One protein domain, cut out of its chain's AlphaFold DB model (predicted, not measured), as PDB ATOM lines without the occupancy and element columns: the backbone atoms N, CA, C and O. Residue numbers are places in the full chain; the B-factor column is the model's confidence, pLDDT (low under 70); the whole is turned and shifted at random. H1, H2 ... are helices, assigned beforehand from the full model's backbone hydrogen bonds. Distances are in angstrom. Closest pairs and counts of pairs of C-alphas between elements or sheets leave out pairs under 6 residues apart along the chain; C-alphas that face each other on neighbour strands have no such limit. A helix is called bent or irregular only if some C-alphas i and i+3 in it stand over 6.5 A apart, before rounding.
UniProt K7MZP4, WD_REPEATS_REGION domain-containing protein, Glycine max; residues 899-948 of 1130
ATOM      1  N   ILE A 899     599.128 513.489 428.728       85.01
ATOM      2  CA  ILE A 899     598.678 512.439 427.795       85.01
ATOM      3  C   ILE A 899     599.465 512.560 426.490       85.01
ATOM      4  O   ILE A 899     599.969 511.567 425.972       85.01
ATOM      5  N   ARG A 900     599.626 513.786 425.979       85.74
ATOM      6  CA  ARG A 900     600.378 514.035 424.746       85.74
ATOM      7  C   ARG A 900     601.853 513.660 424.884       85.74
ATOM      8  O   ARG A 900     602.379 513.030 423.973       85.74
ATOM      9  N   CYS A 901     602.494 513.996 426.004       86.80
ATOM     10  CA  CYS A 901     603.882 513.603 426.277       86.80
ATOM     11  C   CYS A 901     604.036 512.075 426.239       86.80
ATOM     12  O   CYS A 901     604.932 511.561 425.575       86.80
ATOM     13  N   ARG A 902     603.107 511.343 426.869       87.10
ATOM     14  CA  ARG A 902     603.096 509.874 426.875       87.10
ATOM     15  C   ARG A 902     602.828 509.275 425.495       87.10
ATOM     16  O   ARG A 902     603.519 508.342 425.107       87.10
ATOM     17  N   CYS A 903     601.898 509.845 424.724       87.81
ATOM     18  CA  CYS A 903     601.658 509.443 423.335       87.81
ATOM     19  C   CYS A 903     602.910 509.618 422.465       87.81
ATOM     20  O   CYS A 903     603.202 508.741 421.661       87.81
ATOM     21  N   LEU A 904     603.628 510.741 422.606       86.59
ATOM     22  CA  LEU A 904     604.856 511.012 421.849       86.59
ATOM     23  C   LEU A 904     605.962 510.017 422.208       86.59
ATOM     24  O   LEU A 904     606.550 509.421 421.312       86.59
ATOM     25  N   ALA A 905     606.176 509.778 423.504       86.45
ATOM     26  CA  ALA A 905     607.137 508.782 423.968       86.45
ATOM     27  C   ALA A 905     606.778 507.371 423.464       86.45
ATOM     28  O   ALA A 905     607.631 506.692 422.907       86.45
ATOM     29  N   ALA A 906     605.510 506.963 423.556       86.31
ATOM     30  CA  ALA A 906     605.034 505.675 423.042       86.31
ATOM     31  C   ALA A 906     605.165 505.539 421.513       86.31
ATOM     32  O   ALA A 906     605.318 504.441 420.995       86.31
ATOM     33  N   TYR A 907     605.107 506.652 420.778       83.87
ATOM     34  CA  TYR A 907     605.297 506.659 419.327       83.87
ATOM     35  C   TYR A 907     606.773 506.535 418.909       83.87
ATOM     36  O   TYR A 907     607.058 506.381 417.722       83.87
ATOM     37  N   GLY A 908     607.715 506.618 419.853       80.68
ATOM     38  CA  GLY A 908     609.146 506.618 419.564       80.68
ATOM     39  C   GLY A 908     609.818 507.990 419.605       80.68
ATOM     40  O   GLY A 908     611.022 508.065 419.383       80.68
ATOM     41  N   ASP A 909     609.082 509.073 419.881       85.57
ATOM     42  CA  ASP A 909     609.599 510.450 419.893       85.57
ATOM     43  C   ASP A 909     609.750 510.983 421.330       85.57
ATOM     44  O   ASP A 909     609.054 511.900 421.786       85.57
ATOM     45  N   ALA A 910     610.678 510.369 422.067       85.75
ATOM     46  CA  ALA A 910     610.996 510.740 423.443       85.75
ATOM     47  C   ALA A 910     611.560 512.169 423.559       85.75
ATOM     48  O   ALA A 910     611.261 512.877 424.520       85.75
ATOM     49  N   VAL A 911     612.306 512.644 422.558       89.13
ATOM     50  CA  VAL A 911     612.889 513.997 422.558       89.13
ATOM     51  C   VAL A 911     611.798 515.065 422.493       89.13
ATOM     52  O   VAL A 911     611.824 516.029 423.266       89.13
ATOM     53  N   SER A 912     610.803 514.906 421.615       88.25
ATOM     54  CA  SER A 912     609.658 515.818 421.597       88.25
ATOM     55  C   SER A 912     608.814 515.701 422.863       88.25
ATOM     56  O   SER A 912     608.286 516.718 423.315       88.25
ATOM     57  N   ALA A 913     608.710 514.512 423.467       88.02
ATOM     58  CA  ALA A 913     608.024 514.340 424.747       88.02
ATOM     59  C   ALA A 913     608.677 515.176 425.865       88.02
ATOM     60  O   ALA A 913     607.969 515.904 426.557       88.02
ATOM     61  N   VAL A 914     610.011 515.167 425.979       88.41
ATOM     62  CA  VAL A 914     610.758 515.994 426.950       88.41
ATOM     63  C   VAL A 914     610.575 517.488 426.672       88.41
ATOM     64  O   VAL A 914     610.335 518.266 427.593       88.41
ATOM     65  N   LYS A 915     610.605 517.911 425.401       88.94
ATOM     66  CA  LYS A 915     610.324 519.313 425.036       88.94
ATOM     67  C   LYS A 915     608.919 519.737 425.464       88.94
ATOM     68  O   LYS A 915     608.739 520.836 425.986       88.94
ATOM     69  N   TRP A 916     607.927 518.870 425.267       84.96
ATOM     70  CA  TRP A 916     606.550 519.117 425.693       84.96
ATOM     71  C   TRP A 916     606.374 519.094 427.213       84.96
ATOM     72  O   TRP A 916     605.519 519.822 427.719       84.96
ATOM     73  N   ALA A 917     607.201 518.336 427.934       86.33
ATOM     74  CA  ALA A 917     607.175 518.271 429.390       86.33
ATOM     75  C   ALA A 917     607.456 519.626 430.053       86.33
ATOM     76  O   ALA A 917     606.949 519.868 431.135       86.33
ATOM     77  N   SER A 918     608.141 520.560 429.382       83.64
ATOM     78  CA  SER A 918     608.316 521.939 429.878       83.64
ATOM     79  C   SER A 918     607.003 522.689 430.165       83.64
ATOM     80  O   SER A 918     607.014 523.690 430.875       83.64
ATOM     81  N   ARG A 919     605.870 522.216 429.621       83.30
ATOM     82  CA  ARG A 919     604.521 522.745 429.892       83.30
ATOM     83  C   ARG A 919     603.854 522.114 431.116       83.30
ATOM     84  O   ARG A 919     602.717 522.460 431.419       83.30
ATOM     85  N   LEU A 920     604.502 521.146 431.755       82.03
ATOM     86  CA  LEU A 920     604.028 520.480 432.960       82.03
ATOM     87  C   LEU A 920     604.651 521.131 434.196       82.03
ATOM     88  O   LEU A 920     605.790 521.598 434.165       82.03
ATOM     89  N   GLY A 921     603.896 521.141 435.294       77.07
ATOM     90  CA  GLY A 921     604.434 521.463 436.611       77.07
ATOM     91  C   GLY A 921     605.530 520.474 437.019       77.07
ATOM     92  O   GLY A 921     605.526 519.309 436.600       77.07
ATOM     93  N   ARG A 922     606.485 520.933 437.839       77.66
ATOM     94  CA  ARG A 922     607.620 520.107 438.291       77.66
ATOM     95  C   ARG A 922     607.157 518.872 439.061       77.66
ATOM     96  O   ARG A 922     607.765 517.819 438.936       77.66
ATOM     97  N   GLU A 923     606.043 518.989 439.770       72.22
ATOM     98  CA  GLU A 923     605.356 517.928 440.502       72.22
ATOM     99  C   GLU A 923     604.937 516.731 439.631       72.22
ATOM    100  O   GLU A 923     604.701 515.653 440.163       72.22
ATOM    101  N   HIS A 924     604.868 516.886 438.305       79.33
ATOM    102  CA  HIS A 924     604.483 515.815 437.377       79.33
ATOM    103  C   HIS A 924     605.670 515.180 436.647       79.33
ATOM    104  O   HIS A 924     605.498 514.197 435.918       79.33
ATOM    105  N   HIS A 925     606.868 515.752 436.782       83.83
ATOM    106  CA  HIS A 925     608.037 515.271 436.055       83.83
ATOM    107  C   HIS A 925     608.490 513.895 436.533       83.83
ATOM    108  O   HIS A 925     608.906 513.104 435.693       83.83
ATOM    109  N   ASP A 926     608.331 513.572 437.818       83.71
ATOM    110  CA  ASP A 926     608.680 512.250 438.347       83.71
ATOM    111  C   ASP A 926     607.819 511.141 437.726       83.71
ATOM    112  O   ASP A 926     608.342 510.138 437.240       83.71
ATOM    113  N   ASP A 927     606.505 511.351 437.629       81.89
ATOM    114  CA  ASP A 927     605.598 510.371 437.018       81.89
ATOM    115  C   ASP A 927     605.844 510.208 435.516       81.89
ATOM    116  O   ASP A 927     605.714 509.111 434.963       81.89
ATOM    117  N   LEU A 928     606.170 511.302 434.820       85.67
ATOM    118  CA  LEU A 928     606.533 511.238 433.407       85.67
ATOM    119  C   LEU A 928     607.874 510.523 433.213       85.67
ATOM    120  O   LEU A 928     607.987 509.704 432.304       85.67
ATOM    121  N   ALA A 929     608.858 510.791 434.067       87.51
ATOM    122  CA  ALA A 929     610.159 510.143 434.026       87.51
ATOM    123  C   ALA A 929     610.038 508.635 434.287       87.51
ATOM    124  O   ALA A 929     610.611 507.840 433.546       87.51
ATOM    125  N   GLN A 930     609.211 508.228 435.256       85.89
ATOM    126  CA  GLN A 930     608.918 506.819 435.525       85.89
ATOM    127  C   GLN A 930     608.203 506.142 434.345       85.89
ATOM    128  O   GLN A 930     608.517 505.003 433.999       85.89
ATOM    129  N   PHE A 931     607.275 506.844 433.682       86.55
ATOM    130  CA  PHE A 931     606.640 506.353 432.457       86.55
ATOM    131  C   PHE A 931     607.658 506.174 431.324       86.55
ATOM    132  O   PHE A 931     607.671 505.139 430.662       86.55
ATOM    133  N   MET A 932     608.521 507.168 431.101       87.07
ATOM    134  CA  MET A 932     609.561 507.117 430.072       87.07
ATOM    135  C   MET A 932     610.556 505.993 430.343       87.07
ATOM    136  O   MET A 932     610.892 505.252 429.424       87.07
ATOM    137  N   LEU A 933     610.951 505.800 431.602       84.96
ATOM    138  CA  LEU A 933     611.750 504.662 432.040       84.96
ATOM    139  C   LEU A 933     611.053 503.332 431.729       84.96
ATOM    140  O   LEU A 933     611.680 502.425 431.190       84.96
ATOM    141  N   GLY A 934     609.753 503.229 432.019       82.56
ATOM    142  CA  GLY A 934     608.929 502.065 431.694       82.56
ATOM    143  C   GLY A 934     608.749 501.810 430.192       82.56
ATOM    144  O   GLY A 934     608.392 500.699 429.810       82.56
ATOM    145  N   MET A 935     609.017 502.815 429.354       85.83
ATOM    146  CA  MET A 935     609.095 502.716 427.891       85.83
ATOM    147  C   MET A 935     610.533 502.545 427.365       85.83
ATOM    148  O   MET A 935     610.740 502.471 426.157       85.83
ATOM    149  N   GLY A 936     611.533 502.482 428.251       83.14
ATOM    150  CA  GLY A 936     612.944 502.307 427.897       83.14
ATOM    151  C   GLY A 936     613.727 503.592 427.591       83.14
ATOM    152  O   GLY A 936     614.874 503.501 427.171       83.14
ATOM    153  N   TYR A 937     613.165 504.782 427.827       85.00
ATOM    154  CA  TYR A 937     613.788 506.089 427.549       85.00
ATOM    155  C   TYR A 937     614.444 506.713 428.792       85.00
ATOM    156  O   TYR A 937     614.128 507.840 429.183       85.00
ATOM    157  N   ALA A 938     615.325 505.965 429.465       83.64
ATOM    158  CA  ALA A 938     615.973 506.418 430.702       83.64
ATOM    159  C   ALA A 938     616.878 507.648 430.483       83.64
ATOM    160  O   ALA A 938     616.869 508.586 431.281       83.64
ATOM    161  N   THR A 939     617.621 507.669 429.376       85.55
ATOM    162  CA  THR A 939     618.541 508.752 428.993       85.55
ATOM    163  C   THR A 939     617.821 510.065 428.701       85.55
ATOM    164  O   THR A 939     618.260 511.142 429.093       85.55
ATOM    165  N   GLU A 940     616.677 509.999 428.036       87.74
ATOM    166  CA  GLU A 940     615.853 511.150 427.701       87.74
ATOM    167  C   GLU A 940     615.100 511.640 428.941       87.74
ATOM    168  O   GLU A 940     615.017 512.847 429.162       87.74
ATOM    169  N   ALA A 941     614.628 510.726 429.798       87.41
ATOM    170  CA  ALA A 941     613.974 511.063 431.064       87.41
ATOM    171  C   ALA A 941     614.874 511.896 431.996       87.41
ATOM    172  O   ALA A 941     614.384 512.804 432.664       87.41
ATOM    173  N   LEU A 942     616.194 511.665 431.987       87.71
ATOM    174  CA  LEU A 942     617.170 512.472 432.734       87.71
ATOM    175  C   LEU A 942     617.187 513.959 432.345       87.71
ATOM    176  O   LEU A 942     617.683 514.791 433.105       87.71
ATOM    177  N   HIS A 943     616.682 514.326 431.167       86.94
ATOM    178  CA  HIS A 943     616.650 515.715 430.706       86.94
ATOM    179  C   HIS A 943     615.411 516.483 431.194       86.94
ATOM    180  O   HIS A 943     615.249 517.662 430.876       86.94
ATOM    181  N   LEU A 944     614.533 515.843 431.972       86.55
ATOM    182  CA  LEU A 944     613.381 516.506 432.566       86.55
ATOM    183  C   LEU A 944     613.834 517.481 433.672       86.55
ATOM    184  O   LEU A 944     614.543 517.086 434.596       86.55
ATOM    185  N   PRO A 945     613.423 518.760 433.631       77.74
ATOM    186  CA  PRO A 945     614.033 519.814 434.449       77.74
ATOM    187  C   PRO A 945     613.630 519.794 435.932       77.74
ATOM    188  O   PRO A 945     614.212 520.527 436.727       77.74
ATOM    189  N   GLY A 946     612.602 519.030 436.309       79.86
ATOM    190  CA  GLY A 946     612.042 519.042 437.667       79.86
ATOM    191  C   GLY A 946     611.960 517.675 438.330       79.86
ATOM    192  O   GLY A 946     611.137 517.529 439.222       79.86
ATOM    193  N   ILE A 947     612.758 516.703 437.883       87.25
ATOM    194  CA  ILE A 947     612.808 515.387 438.529       87.25
ATOM    195  C   ILE A 947     613.434 515.480 439.924       87.25
ATOM    196  O   ILE A 947     614.369 516.255 440.153       87.25
ATOM    197  N   SER A 948     612.919 514.694 440.866       87.10
ATOM    198  CA  SER A 948     613.481 514.590 442.209       87.10
ATOM    199  C   SER A 948     614.894 514.012 442.160       87.10
ATOM    200  O   SER A 948     615.220 513.171 441.324       87.10
TER     201      SER A 948
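Overview. This is residues 899 to 948 of the 1130 residues of the protein "WD_REPEATS_REGION domain-containing protein" of Glycine max (UniProt K7MZP4). A small block of helices in two pairs: H1 and H2 form a tight helical hairpin, and over it lies the longest helix, H3, with the short H4 folded back beside its second half. Contacts run in a ring from H1 to H2, H4, H3 and back to H1, and the last residues, 942 to 948, make a tail with no named element. The printed part has 50 residues with four named helices, H1 to H4 in chain order, and no named strand; its class is all helix. It is compact, with a radius of gyration of the C-alphas of 9.1 A and spans of 24 by 18 by 14 A.

Arrangement. H1, residues 899 to 906, touches H2, residues 910 to 917, at the C-alphas of Cys 901 and Ala 913, the closest, 4.5 A apart. They form a hairpin, opposite ways at a shallow tilt of 15 degrees. H3, residues 922 to 934, touches H1 with residues 928 to 932 alone, the same way at a shallow tilt of 29 degrees; the closest C-alphas, Ala 905 and Met 932, are 6.8 A apart. H2 and H3 are close but not clearly touching, their closest C-alphas, Ala 917 and His 925, being 7.4 A apart. H4, residues 938 to 941, touches H3's residues 928 to 933 alone, closest at the C-alphas of Ala 929 and Ala 941, 4.9 A. H4 also touches H2, closest at the C-alphas of Ala 910 and Glu 940, 6.5 A, and is apart from H1. Every O i to N i+4 pair is within hydrogen-bond range in H1 and H2, and 7 of 9 in H3; H4 is too short for such a pair.

Along the chain. H1 begins at C-alpha 899 (598.678, 512.439, 427.795) and is 10.4 A long; H2 is 10.3 A long. H3, 19.3 A long, begins at C-alpha 922 (607.620, 520.107, 438.291); it is irregular, but only just, with C-alphas 923 and 926 6.9 A apart. H4, 5.1 A long, ends at C-alpha 941 (613.974, 511.063, 431.064).

Size, cuts and confidence. The C-alphas farthest apart, those of Tyr 907 and Ser 948, are 25.6 A apart. The printed part has no cut, and its three links between helices are tight. The mean pLDDT of the printed part is 84.8, and no printed residue is under 70.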